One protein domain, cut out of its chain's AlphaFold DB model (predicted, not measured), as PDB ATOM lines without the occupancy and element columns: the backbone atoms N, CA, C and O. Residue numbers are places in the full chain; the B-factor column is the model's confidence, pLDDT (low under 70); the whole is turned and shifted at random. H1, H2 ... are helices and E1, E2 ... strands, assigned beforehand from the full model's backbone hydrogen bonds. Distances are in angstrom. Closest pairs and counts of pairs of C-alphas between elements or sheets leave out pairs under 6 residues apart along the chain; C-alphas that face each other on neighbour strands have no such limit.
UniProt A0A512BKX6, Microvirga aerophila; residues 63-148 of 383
ATOM      1  N   MET A  63     122.439 105.330 121.918       95.25
ATOM      2  CA  MET A  63     123.840 105.608 122.215       95.25
ATOM      3  C   MET A  63     124.275 104.786 123.419       95.25
ATOM      4  O   MET A  63     123.578 104.739 124.428       95.25
ATOM      5  N   LEU A  64     125.456 104.189 123.320       95.31
ATOM      6  CA  LEU A  64     126.124 103.501 124.412       95.31
ATOM      7  C   LEU A  64     127.391 104.269 124.779       95.31
ATOM      8  O   LEU A  64     128.135 104.699 123.899       95.31
ATOM      9  N   ILE A  65     127.635 104.412 126.079       94.25
ATOM     10  CA  ILE A  65     128.868 104.954 126.649       94.25
ATOM     11  C   ILE A  65     129.515 103.831 127.455       94.25
ATOM     12  O   ILE A  65     128.913 103.330 128.405       94.25
ATOM     13  N   ALA A  66     130.711 103.399 127.048       91.19
ATOM     14  CA  ALA A  66     131.422 102.264 127.645       91.19
ATOM     15  C   ALA A  66     130.533 101.002 127.761       91.19
ATOM     16  O   ALA A  66     130.505 100.315 128.782       91.19
ATOM     17  N   GLY A  67     129.750 100.730 126.709       91.81
ATOM     18  CA  GLY A  67     128.872  99.557 126.618       91.81
ATOM     19  C   GLY A  67     127.540  99.652 127.374       91.81
ATOM     20  O   GLY A  67     126.794  98.677 127.378       91.81
ATOM     21  N   LYS A  68     127.209 100.794 127.994       92.75
ATOM     22  CA  LYS A  68     125.940 100.998 128.716       92.75
ATOM     23  C   LYS A  68     125.125 102.131 128.099       92.75
ATOM     24  O   LYS A  68     125.687 103.163 127.739       92.75
ATOM     25  N   GLU A  69     123.807 101.957 127.997       93.81
ATOM     26  CA  GLU A  69     122.913 103.039 127.566       93.81
ATOM     27  C   GLU A  69     122.761 104.068 128.705       93.81
ATOM     28  O   GLU A  69     122.412 103.684 129.826       93.81
ATOM     29  N   PRO A  70     123.028 105.363 128.457       93.00
ATOM     30  CA  PRO A  70     122.809 106.412 129.445       93.00
ATOM     31  C   PRO A  70     121.330 106.542 129.815       93.00
ATOM     32  O   PRO A  70     120.448 106.456 128.961       93.00
ATOM     33  N   THR A  71     121.060 106.821 131.088       89.00
ATOM     34  CA  THR A  71     119.731 107.253 131.534       89.00
ATOM     35  C   THR A  71     119.424 108.670 131.036       89.00
ATOM     36  O   THR A  71     120.287 109.358 130.488       89.00
ATOM     37  N   SER A  72     118.186 109.131 131.234       75.12
ATOM     38  CA  SER A  72     117.747 110.469 130.814       75.12
ATOM     39  C   SER A  72     118.560 111.614 131.429       75.12
ATOM     40  O   SER A  72     118.681 112.653 130.796       75.12
ATOM     41  N   SER A  73     119.134 111.430 132.623       78.50
ATOM     42  CA  SER A  73     120.004 112.393 133.311       78.50
ATOM     43  C   SER A  73     121.338 111.742 133.693       78.50
ATOM     44  O   SER A  73     121.602 111.406 134.848       78.50
ATOM     45  N   PHE A  74     122.200 111.527 132.701       91.31
ATOM     46  CA  PHE A  74     123.473 110.842 132.908       91.31
ATOM     47  C   PHE A  74     124.608 111.829 133.203       91.31
ATOM     48  O   PHE A  74     124.821 112.791 132.464       91.31
ATOM     49  N   VAL A  75     125.378 111.586 134.267       92.50
ATOM     50  CA  VAL A  75     126.548 112.409 134.616       92.50
ATOM     51  C   VAL A  75     127.824 111.649 134.284       92.50
ATOM     52  O   VAL A  75     128.094 110.595 134.862       92.50
ATOM     53  N   LEU A  76     128.629 112.203 133.380       93.00
ATOM     54  CA  LEU A  76     129.909 111.636 132.985       93.00
ATOM     55  C   LEU A  76     131.040 112.217 133.842       93.00
ATOM     56  O   LEU A  76     131.400 113.384 133.689       93.00
ATOM     57  N   ARG A  77     131.588 111.394 134.741       91.25
ATOM     58  CA  ARG A  77     132.627 111.779 135.723       91.25
ATOM     59  C   ARG A  77     134.041 111.396 135.310       91.25
ATOM     60  O   ARG A  77     135.011 111.983 135.780       91.25
ATOM     61  N   GLU A  78     134.151 110.413 134.428       89.69
ATOM     62  CA  GLU A  78     135.421 109.891 133.947       89.69
ATOM     63  C   GLU A  78     135.650 110.263 132.492       89.69
ATOM     64  O   GLU A  78     134.718 110.486 131.714       89.69
ATOM     65  N   ARG A  79     136.927 110.324 132.123       90.69
ATOM     66  CA  ARG A  79     137.304 110.590 130.747       90.69
ATOM     67  C   ARG A  79     137.029 109.355 129.900       90.69
ATOM     68  O   ARG A  79     137.621 108.309 130.133       90.69
ATOM     69  N   VAL A  80     136.185 109.521 128.891       92.19
ATOM     70  CA  VAL A  80     135.890 108.483 127.896       92.19
ATOM     71  C   VAL A  80     136.804 108.616 126.692       92.19
ATOM     72  O   VAL A  80     137.205 109.722 126.308       92.19
ATOM     73  N   LEU A  81     137.114 107.487 126.069       94.38
ATOM     74  CA  LEU A  81     137.731 107.456 124.756       94.38
ATOM     75  C   LEU A  81     136.657 107.649 123.679       94.38
ATOM     76  O   LEU A  81     135.509 107.243 123.859       94.38
ATOM     77  N   PRO A  82     137.006 108.210 122.508       93.94
ATOM     78  CA  PRO A  82     136.064 108.300 121.395       93.94
ATOM     79  C   PRO A  82     135.488 106.940 120.967       93.94
ATOM     80  O   PRO A  82     134.369 106.897 120.473       93.94
ATOM     81  N   SER A  83     136.244 105.853 121.160       93.31
ATOM     82  CA  SER A  83     135.824 104.473 120.882       93.31
ATOM     83  C   SER A  83     134.768 103.939 121.848       93.31
ATOM     84  O   SER A  83     134.067 102.994 121.505       93.31
ATOM     85  N   ASP A  84     134.641 104.536 123.035       94.12
ATOM     86  CA  ASP A  84     133.674 104.098 124.045       94.12
ATOM     87  C   ASP A  84     132.255 104.575 123.717       94.12
ATOM     88  O   ASP A  84     131.295 104.132 124.347       94.12
ATOM     89  N   ILE A  85     132.125 105.488 122.748       94.94
ATOM     90  CA  ILE A  85     130.858 106.051 122.293       94.94
ATOM     91  C   ILE A  85     130.412 105.306 121.041       94.94
ATOM     92  O   ILE A  85     130.949 105.504 119.951       94.94
ATOM     93  N   VAL A  86     129.395 104.465 121.201       95.12
ATOM     94  CA  VAL A  86     128.838 103.658 120.114       95.12
ATOM     95  C   VAL A  86     127.416 104.114 119.833       95.12
ATOM     96  O   VAL A  86     126.603 104.246 120.745       95.12
ATOM     97  N   LEU A  87     127.110 104.353 118.559       95.00
ATOM     98  CA  LEU A  87     125.759 104.639 118.088       95.00
ATOM     99  C   LEU A  87     125.212 103.410 117.366       95.00
ATOM    100  O   LEU A  87     125.894 102.848 116.510       95.00
ATOM    101  N   ALA A  88     123.982 103.018 117.680       93.81
ATOM    102  CA  ALA A  88     123.292 101.916 117.019       93.81
ATOM    103  C   ALA A  88     121.939 102.379 116.475       93.81
ATOM    104  O   ALA A  88     121.237 103.167 117.108       93.81
ATOM    105  N   ASN A  89     121.581 101.876 115.290       93.31
ATOM    106  CA  ASN A  89     120.357 102.241 114.570       93.31
ATOM    107  C   ASN A  89     120.236 103.755 114.313       93.31
ATOM    108  O   ASN A  89     119.163 104.319 114.479       93.31
ATOM    109  N   VAL A  90     121.331 104.435 113.950       93.56
ATOM    110  CA  VAL A  90     121.351 105.895 113.745       93.56
ATOM    111  C   VAL A  90     121.666 106.236 112.293       93.56
ATOM    112  O   VAL A  90     122.671 105.785 111.748       93.56
ATOM    113  N   THR A  91     120.846 107.092 111.688       91.94
ATOM    114  CA  THR A  91     121.096 107.703 110.374       91.94
ATOM    115  C   THR A  91     121.636 109.128 110.486       91.94
ATOM    116  O   THR A  91     122.419 109.562 109.643       91.94
ATOM    117  N   SER A  92     121.240 109.869 111.523       92.94
ATOM    118  CA  SER A  92     121.733 111.220 111.810       92.94
ATOM    119  C   SER A  92     121.880 111.448 113.308       92.94
ATOM    120  O   SER A  92     121.064 110.994 114.106       92.94
ATOM    121  N   ALA A  93     122.923 112.187 113.688       95.56
ATOM    122  CA  ALA A  93     123.129 112.655 115.049       95.56
ATOM    123  C   ALA A  93     123.309 114.176 115.060       95.56
ATOM    124  O   ALA A  93     123.863 114.771 114.128       95.56
ATOM    125  N   SER A  94     122.842 114.811 116.126       96.19
ATOM    126  CA  SER A  94     123.079 116.223 116.388       96.19
ATOM    127  C   SER A  94     123.384 116.468 117.859       96.19
ATOM    128  O   SER A  94     122.951 115.726 118.742       96.19
ATOM    129  N   LEU A  95     124.173 117.507 118.106       96.25
ATOM    130  CA  LEU A  95     124.746 117.819 119.407       96.25
ATOM    131  C   LEU A  95     124.528 119.286 119.749       96.25
ATOM    132  O   LEU A  95     124.748 120.158 118.909       96.25
ATOM    133  N   SER A  96     124.142 119.541 120.990       96.19
ATOM    134  CA  SER A  96     124.084 120.861 121.610       96.19
ATOM    135  C   SER A  96     124.956 120.832 122.864       96.19
ATOM    136  O   SER A  96     124.857 119.898 123.657       96.19
ATOM    137  N   ILE A  97     125.827 121.826 123.027       95.19
ATOM    138  CA  ILE A  97     126.716 121.973 124.186       95.19
ATOM    139  C   ILE A  97     126.394 123.319 124.833       95.19
ATOM    140  O   ILE A  97     126.327 124.325 124.134       95.19
ATOM    141  N   ASP A  98     126.142 123.321 126.141       93.19
ATOM    142  CA  ASP A  98     125.848 124.503 126.964       93.19
ATOM    143  C   ASP A  98     124.747 125.408 126.384       93.19
ATOM    144  O   ASP A  98     124.805 126.633 126.439       93.19
ATOM    145  N   GLY A  99     123.716 124.785 125.807       90.62
ATOM    146  CA  GLY A  99     122.553 125.482 125.255       90.62
ATOM    147  C   GLY A  99     122.752 126.073 123.856       90.62
ATOM    148  O   GLY A  99     121.810 126.649 123.313       90.62
ATOM    149  N   ILE A 100     123.926 125.893 123.236       93.56
ATOM    150  CA  ILE A 100     124.167 126.269 121.833       93.56
ATOM    151  C   ILE A 100     123.237 125.464 120.912       93.56
ATOM    152  O   ILE A 100     122.860 124.331 121.221       93.56
ATOM    153  N   SER A 101     122.853 126.032 119.768       93.44
ATOM    154  CA  SER A 101     121.992 125.364 118.788       93.44
ATOM    155  C   SER A 101     122.549 124.009 118.333       93.44
ATOM    156  O   SER A 101     123.761 123.784 118.273       93.44
ATOM    157  N   PHE A 102     121.640 123.084 118.017       95.44
ATOM    158  CA  PHE A 102     122.011 121.743 117.576       95.44
ATOM    159  C   PHE A 102     122.821 121.795 116.280       95.44
ATOM    160  O   PHE A 102     122.359 122.310 115.261       95.44
ATOM    161  N   LYS A 103     124.008 121.189 116.310       95.50
ATOM    162  CA  LYS A 103     124.859 120.985 115.139       95.50
ATOM    163  C   LYS A 103     124.813 119.520 114.719       95.50
ATOM    164  O   LYS A 103     124.995 118.637 115.554       95.50
ATOM    165  N   LYS A 104     124.595 119.259 113.427       95.12
ATOM    166  CA  LYS A 104     124.671 117.906 112.856       95.12
ATOM    167  C   LYS A 104     126.115 117.405 112.893       95.12
ATOM    168  O   LYS A 104     127.021 118.145 112.512       95.12
ATOM    169  N   ILE A 105     126.310 116.174 113.352       95.75
ATOM    170  CA  ILE A 105     127.629 115.561 113.530       95.75
ATOM    171  C   ILE A 105     127.604 114.067 113.193       95.75
ATOM    172  O   ILE A 105     126.557 113.419 113.211       95.75
ATOM    173  N   THR A 106     128.775 113.518 112.896       93.00
ATOM    174  CA  THR A 106     129.005 112.076 112.736       93.00
ATOM    175  C   THR A 106     129.240 111.386 114.085       93.00
ATOM    176  O   THR A 106     129.558 112.035 115.082       93.00
ATOM    177  N   ALA A 107     129.146 110.051 114.121       89.06
ATOM    178  CA  ALA A 107     129.442 109.261 115.324       89.06
ATOM    179  C   ALA A 107     130.870 109.510 115.849       89.06
ATOM    180  O   ALA A 107     131.083 109.726 117.039       89.06
ATOM    181  N   THR A 108     131.851 109.567 114.943       91.31
ATOM    182  CA  THR A 108     133.254 109.832 115.285       91.31
ATOM    183  C   THR A 108     133.450 111.237 115.851       91.31
ATOM    184  O   THR A 108     134.224 111.432 116.788       91.31
ATOM    185  N   GLU A 109     132.756 112.237 115.300       94.06
ATOM    186  CA  GLU A 109     132.787 113.605 115.824       94.06
ATOM    187  C   GLU A 109     132.115 113.708 117.190       94.06
ATOM    188  O   GLU A 109     132.647 114.405 118.052       94.06
ATOM    189  N   LEU A 110     131.016 112.978 117.418       93.62
ATOM    190  CA  LEU A 110     130.369 112.886 118.728       93.62
ATOM    191  C   LEU A 110     131.341 112.326 119.766       93.62
ATOM    192  O   LEU A 110     131.581 112.972 120.785       93.62
ATOM    193  N   GLY A 111     131.964 111.179 119.477       93.75
ATOM    194  CA  GLY A 111     132.947 110.566 120.369       93.75
ATOM    195  C   GLY A 111     134.112 111.506 120.688       93.75
ATOM    196  O   GLY A 111     134.495 111.665 121.846       93.75
ATOM    197  N   ARG A 112     134.642 112.211 119.678       94.75
ATOM    198  CA  ARG A 112     135.709 113.210 119.869       94.75
ATOM    199  C   ARG A 112     135.253 114.426 120.674       94.75
ATOM    200  O   ARG A 112     136.044 114.932 121.467       94.75
ATOM    201  N   ALA A 113     134.032 114.911 120.460       93.94
ATOM    202  CA  ALA A 113     133.490 116.059 121.180       93.94
ATOM    203  C   ALA A 113     133.315 115.733 122.668       93.94
ATOM    204  O   ALA A 113     133.807 116.477 123.517       93.94
ATOM    205  N   LEU A 114     132.707 114.585 122.984       94.25
ATOM    206  CA  LEU A 114     132.520 114.133 124.365       94.25
ATOM    207  C   LEU A 114     133.867 113.883 125.066       94.25
ATOM    208  O   LEU A 114     134.083 114.398 126.157       94.25
ATOM    209  N   ALA A 115     134.817 113.205 124.413       93.69
ATOM    210  CA  ALA A 115     136.133 112.883 124.988       93.69
ATOM    211  C   ALA A 115     137.046 114.101 125.260       93.69
ATOM    212  O   ALA A 115     138.017 114.012 126.024       93.69
ATOM    213  N   ARG A 116     136.791 115.233 124.590       93.25
ATOM    214  CA  ARG A 116     137.530 116.497 124.775       93.25
ATOM    215  C   ARG A 116     136.883 117.428 125.794       93.25
ATOM    216  O   ARG A 116     137.531 118.376 126.231       93.25
ATOM    217  N   THR A 117     135.626 117.186 126.136       93.44
ATOM    218  CA  THR A 117     134.868 118.055 127.027       93.44
ATOM    219  C   THR A 117     135.115 117.633 128.468       93.44
ATOM    220  O   THR A 117     134.956 116.467 128.809       93.44
ATOM    221  N   ASN A 118     135.499 118.584 129.318       92.25
ATOM    222  CA  ASN A 118     135.709 118.329 130.745       92.25
ATOM    223  C   ASN A 118     134.532 118.821 131.596       92.25
ATOM    224  O   ASN A 118     134.215 118.236 132.626       92.25
ATOM    225  N   LEU A 119     133.872 119.896 131.166       94.44
ATOM    226  CA  LEU A 119     132.749 120.507 131.862       94.44
ATOM    227  C   LEU A 119     131.770 121.056 130.829       94.44
ATOM    228  O   LEU A 119     132.141 121.969 130.102       94.44
ATOM    229  N   ALA A 120     130.565 120.492 130.764       94.81
ATOM    230  CA  ALA A 120     129.470 121.019 129.948       94.81
ATOM    231  C   ALA A 120     128.135 120.347 130.290       94.81
ATOM    232  O   ALA A 120     128.094 119.278 130.911       94.81
ATOM    233  N   THR A 121     127.044 120.945 129.829       94.75
ATOM    234  CA  THR A 121     125.745 120.285 129.661       94.75
ATOM    235  C   THR A 121     125.556 119.968 128.186       94.75
ATOM    236  O   THR A 121     125.554 120.865 127.348       94.75
ATOM    237  N   VAL A 122     125.413 118.691 127.856       95.50
ATOM    238  CA  VAL A 122     125.405 118.209 126.479       95.50
ATOM    239  C   VAL A 122     124.082 117.527 126.183       95.50
ATOM    240  O   VAL A 122     123.706 116.582 126.867       95.50
ATOM    241  N   ARG A 123     123.392 117.971 125.133       95.62
ATOM    242  CA  ARG A 123     122.193 117.302 124.622       95.62
ATOM    243  C   ARG A 123     122.509 116.625 123.303       95.62
ATOM    244  O   ARG A 123     122.976 117.275 122.365       95.62
ATOM    245  N   VAL A 124     122.227 115.333 123.223       95.25
ATOM    246  CA  VAL A 124     122.400 114.525 122.014       95.25
ATOM    247  C   VAL A 124     121.026 114.174 121.470       95.25
ATOM    248  O   VAL A 124     120.176 113.676 122.205       95.25
ATOM    249  N   ARG A 125     120.810 114.412 120.178       95.44
ATOM    250  CA  ARG A 125     119.633 113.932 119.449       95.44
ATOM    251  C   ARG A 125     120.080 112.971 118.365       95.44
ATOM    252  O   ARG A 125     120.939 113.310 117.553       95.44
ATOM    253  N   LEU A 126     119.491 111.788 118.368       95.62
ATOM    254  CA  LEU A 126     119.720 110.735 117.394       95.62
ATOM    255  C   LEU A 126     118.445 110.499 116.603       95.62
ATOM    256  O   LEU A 126     117.343 110.581 117.143       95.62
ATOM    257  N   GLU A 127     118.601 110.156 115.338       94.44
ATOM    258  CA  GLU A 127     117.491 109.902 114.436       94.44
ATOM    259  C   GLU A 127     117.774 108.636 113.635       94.44
ATOM    260  O   GLU A 127     118.909 108.404 113.209       94.44
ATOM    261  N   ASN A 128     116.730 107.841 113.414       93.25
ATOM    262  CA  ASN A 128     116.723 106.723 112.489       93.25
ATOM    263  C   ASN A 128     115.680 106.962 111.392       93.25
ATOM    264  O   ASN A 128     114.477 106.818 111.614       93.25
ATOM    265  N   ALA A 129     116.160 107.314 110.204       89.44
ATOM    266  CA  ALA A 129     115.389 107.494 108.982       89.44
ATOM    267  C   ALA A 129     115.662 106.353 107.982       89.44
ATOM    268  O   ALA A 129     115.805 106.592 106.782       89.44
ATOM    269  N   ALA A 130     115.795 105.110 108.466       83.25
ATOM    270  CA  ALA A 130     116.069 103.941 107.620       83.25
ATOM    271  C   ALA A 130     114.978 103.679 106.566       83.25
ATOM    272  O   ALA A 130     115.249 103.072 105.530       83.25
ATOM    273  N   GLN A 131     113.756 104.152 106.811       81.56
ATOM    274  CA  GLN A 131     112.609 103.904 105.956       81.56
ATOM    275  C   GLN A 131     112.157 105.188 105.258       81.56
ATOM    276  O   GLN A 131     111.942 106.226 105.880       81.56
ATOM    277  N   LYS A 132     112.035 105.129 103.930       76.12
ATOM    278  CA  LYS A 132     111.621 106.280 103.122       76.12
ATOM    279  C   LYS A 132     110.122 106.530 103.290       76.12
ATOM    280  O   LYS A 132     109.335 105.593 103.245       76.12
ATOM    281  N   GLY A 133     109.738 107.798 103.432       74.19
ATOM    282  CA  GLY A 133     108.332 108.208 103.535       74.19
ATOM    283  C   GLY A 133     107.721 108.087 104.933       74.19
ATOM    284  O   GLY A 133     106.530 108.340 105.083       74.19
ATOM    285  N   THR A 134     108.511 107.738 105.955       75.38
ATOM    286  CA  THR A 134     108.063 107.703 107.353       75.38
ATOM    287  C   THR A 134     108.700 108.809 108.177       75.38
ATOM    288  O   THR A 134     109.791 109.297 107.871       75.38
ATOM    289  N   THR A 135     108.005 109.219 109.238       82.00
ATOM    290  CA  THR A 135     108.578 110.108 110.248       82.00
ATOM    291  C   THR A 135     109.752 109.389 110.923       82.00
ATOM    292  O   THR A 135     109.549 108.289 111.441       82.00
ATOM    293  N   PRO A 136     110.965 109.972 110.937       88.19
ATOM    294  CA  PRO A 136     112.121 109.354 111.574       88.19
ATOM    295  C   PRO A 136     111.865 109.067 113.053       88.19
ATOM    296  O   PRO A 136     111.297 109.893 113.769       88.19
ATOM    297  N   VAL A 137     112.336 107.915 113.530       91.50
ATOM    298  CA  VAL A 137     112.306 107.611 114.964       91.50
ATOM    299  C   VAL A 137     113.439 108.380 115.629       91.50
ATOM    300  O   VAL A 137     114.592 108.266 115.214       91.50
ATOM    301  N   THR A 138     113.128 109.160 116.662       93.19
ATOM    302  CA  THR A 138     114.106 110.012 117.351       93.19
ATOM    303  C   THR A 138     114.401 109.521 118.766       93.19
ATOM    304  O   THR A 138     113.500 109.066 119.467       93.19
ATOM    305  N   GLY A 139     115.646 109.669 119.211       92.62
ATOM    306  CA  GLY A 139     116.092 109.429 120.584       92.62
ATOM    307  C   GLY A 139     116.871 110.630 121.117       92.62
ATOM    308  O   GLY A 139     117.561 111.308 120.359       92.62
ATOM    309  N   GLY A 140     116.751 110.909 122.414       93.19
ATOM    310  CA  GLY A 140     117.412 112.040 123.063       93.19
ATOM    311  C   GLY A 140     118.127 111.629 124.342       93.19
ATOM    312  O   GLY A 140     117.613 110.794 125.084       93.19
ATOM    313  N   TYR A 141     119.289 112.233 124.592       95.00
ATOM    314  CA  TYR A 141     120.066 112.049 125.817       95.00
ATOM    315  C   TYR A 141     120.526 113.401 126.354       95.00
ATOM    316  O   TYR A 141     121.121 114.184 125.606       95.00
ATOM    317  N   ASP A 142     120.308 113.638 127.648       94.81
ATOM    318  CA  ASP A 142     120.869 114.776 128.366       94.81
ATOM    319  C   ASP A 142     122.029 114.290 129.245       94.81
ATOM    320  O   ASP A 142     121.872 113.480 130.161       94.81
ATOM    321  N   LEU A 143     123.227 114.778 128.926       95.00
ATOM    322  CA  LEU A 143     124.471 114.421 129.586       95.00
ATOM    323  C   LEU A 143     125.025 115.631 130.342       95.00
ATOM    324  O   LEU A 143     125.099 116.740 129.816       95.00
ATOM    325  N   SER A 144     125.496 115.409 131.561       94.56
ATOM    326  CA  SER A 144     126.257 116.392 132.330       94.56
ATOM    327  C   SER A 144     127.699 115.917 132.436       94.56
ATOM    328  O   SER A 144     127.982 114.930 133.108       94.56
ATOM    329  N   ILE A 145     128.625 116.582 131.749       94.38
ATOM    330  CA  ILE A 145     130.041 116.201 131.763       94.38
ATOM    331  C   ILE A 145     130.732 116.946 132.904       94.38
ATOM    332  O   ILE A 145     130.643 118.173 132.984       94.38
ATOM    333  N   ARG A 146     131.372 116.200 133.806       93.62
ATOM    334  CA  ARG A 146     132.044 116.672 135.027       93.62
ATOM    335  C   ARG A 146     133.352 115.897 135.234       93.62
ATOM    336  O   ARG A 146     133.534 115.197 136.223       93.62
ATOM    337  N   VAL A 147     134.255 115.992 134.263       93.38
ATOM    338  CA  VAL A 147     135.560 115.322 134.282       93.38
ATOM    339  C   VAL A 147     136.604 116.283 134.846       93.38
ATOM    340  O   VAL A 147     137.133 117.152 134.150       93.38
ATOM    341  N   ALA A 148     136.890 116.147 136.136       94.00
ATOM    342  CA  ALA A 148     137.905 116.943 136.816       94.00
ATOM    343  C   ALA A 148     139.325 116.415 136.555       94.00
ATOM    344  O   ALA A 148     139.554 115.215 136.402       94.00
TER     345      ALA A 148
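What this domain is: This is residues 63 to 148 of the 383 residues of a protein of Microvirga aerophila (UniProt A0A512BKX6). A strongly twisted sheet of five strands, built round the long hairpin E6 and E7, makes a wall with H1 and the small two-stranded sheet E1 E3 over one face and the other face bare. The hairpin runs along the longest axis, and its tip near Gly 133 makes one end of the model. The printed part has 86 residues, with seven named strands and one named helix in the order E1 E2 E3 E4 E5 H1 E6 E7; the larger sheet, order E2 E7 E6 E4 E5, is mixed, and the class is mostly strand. It is compact, with a radius of gyration of the C-alphas of 12.6 A, yet elongated, spanning 45 by 27 by 21 A.

How they stand to each other: Start with the hairpin of E6, residues 119 to 128, and E7, residues 137 to 146, antiparallel at 166 degrees; look for N 124 and O 141, 2.9 A apart. Beside E7 find the edge strand E2, residues 73 to 76, parallel to it at 48 degrees, with N 76 and O 144 at 2.8 A. On the other side of E6, E4, residues 92 to 97, is antiparallel to E6, with N 94 and O 125 at 2.8 A. E4 forms a hairpin with the edge strand E5, residues 103 to 105, where N 95 and O 103 are 2.9 A apart. H1, residues 107 to 116, is on this sheet, giving two layers, a helix on one face of a sheet. Its height over the sheet is 8.5 A; it lies over E6 and only just over E4, with 3 of its C-alphas there, and runs along the strands, at 8 degrees to E6 on the local plane. E5, H1 and E6 form a split strand-helix-strand unit, two strands running the same way with E4 between them, and its crossover is right-handed. Every O i to N i+4 pair of H1 is within hydrogen-bond range. E3, residues 85 to 88, comes closest to H1 at the C-alphas of Ile 85 and Gly 111, 5.3 A apart. Its antiparallel neighbour is E1, residues 63 to 65, with N 64 and O 86 at 2.8 A.

Where its parts are: Find C-alpha 63, where E1 begins, at (123.840, 105.608, 122.215). From C-alpha 119 at (132.749, 120.507, 131.862) E6 runs 28.7 A; E7 runs 29.6 A to C-alpha 146 at (132.044, 116.672, 135.027). E4 measures 17.1 A, H1 14.4 A.

The domain as a whole: The C-alphas farthest apart are those of Gly 133 and Ala 148, 45.4 A. The printed part has no cut and no long link. Mean pLDDT of the printed part is 92.1, and no printed residue is under 70.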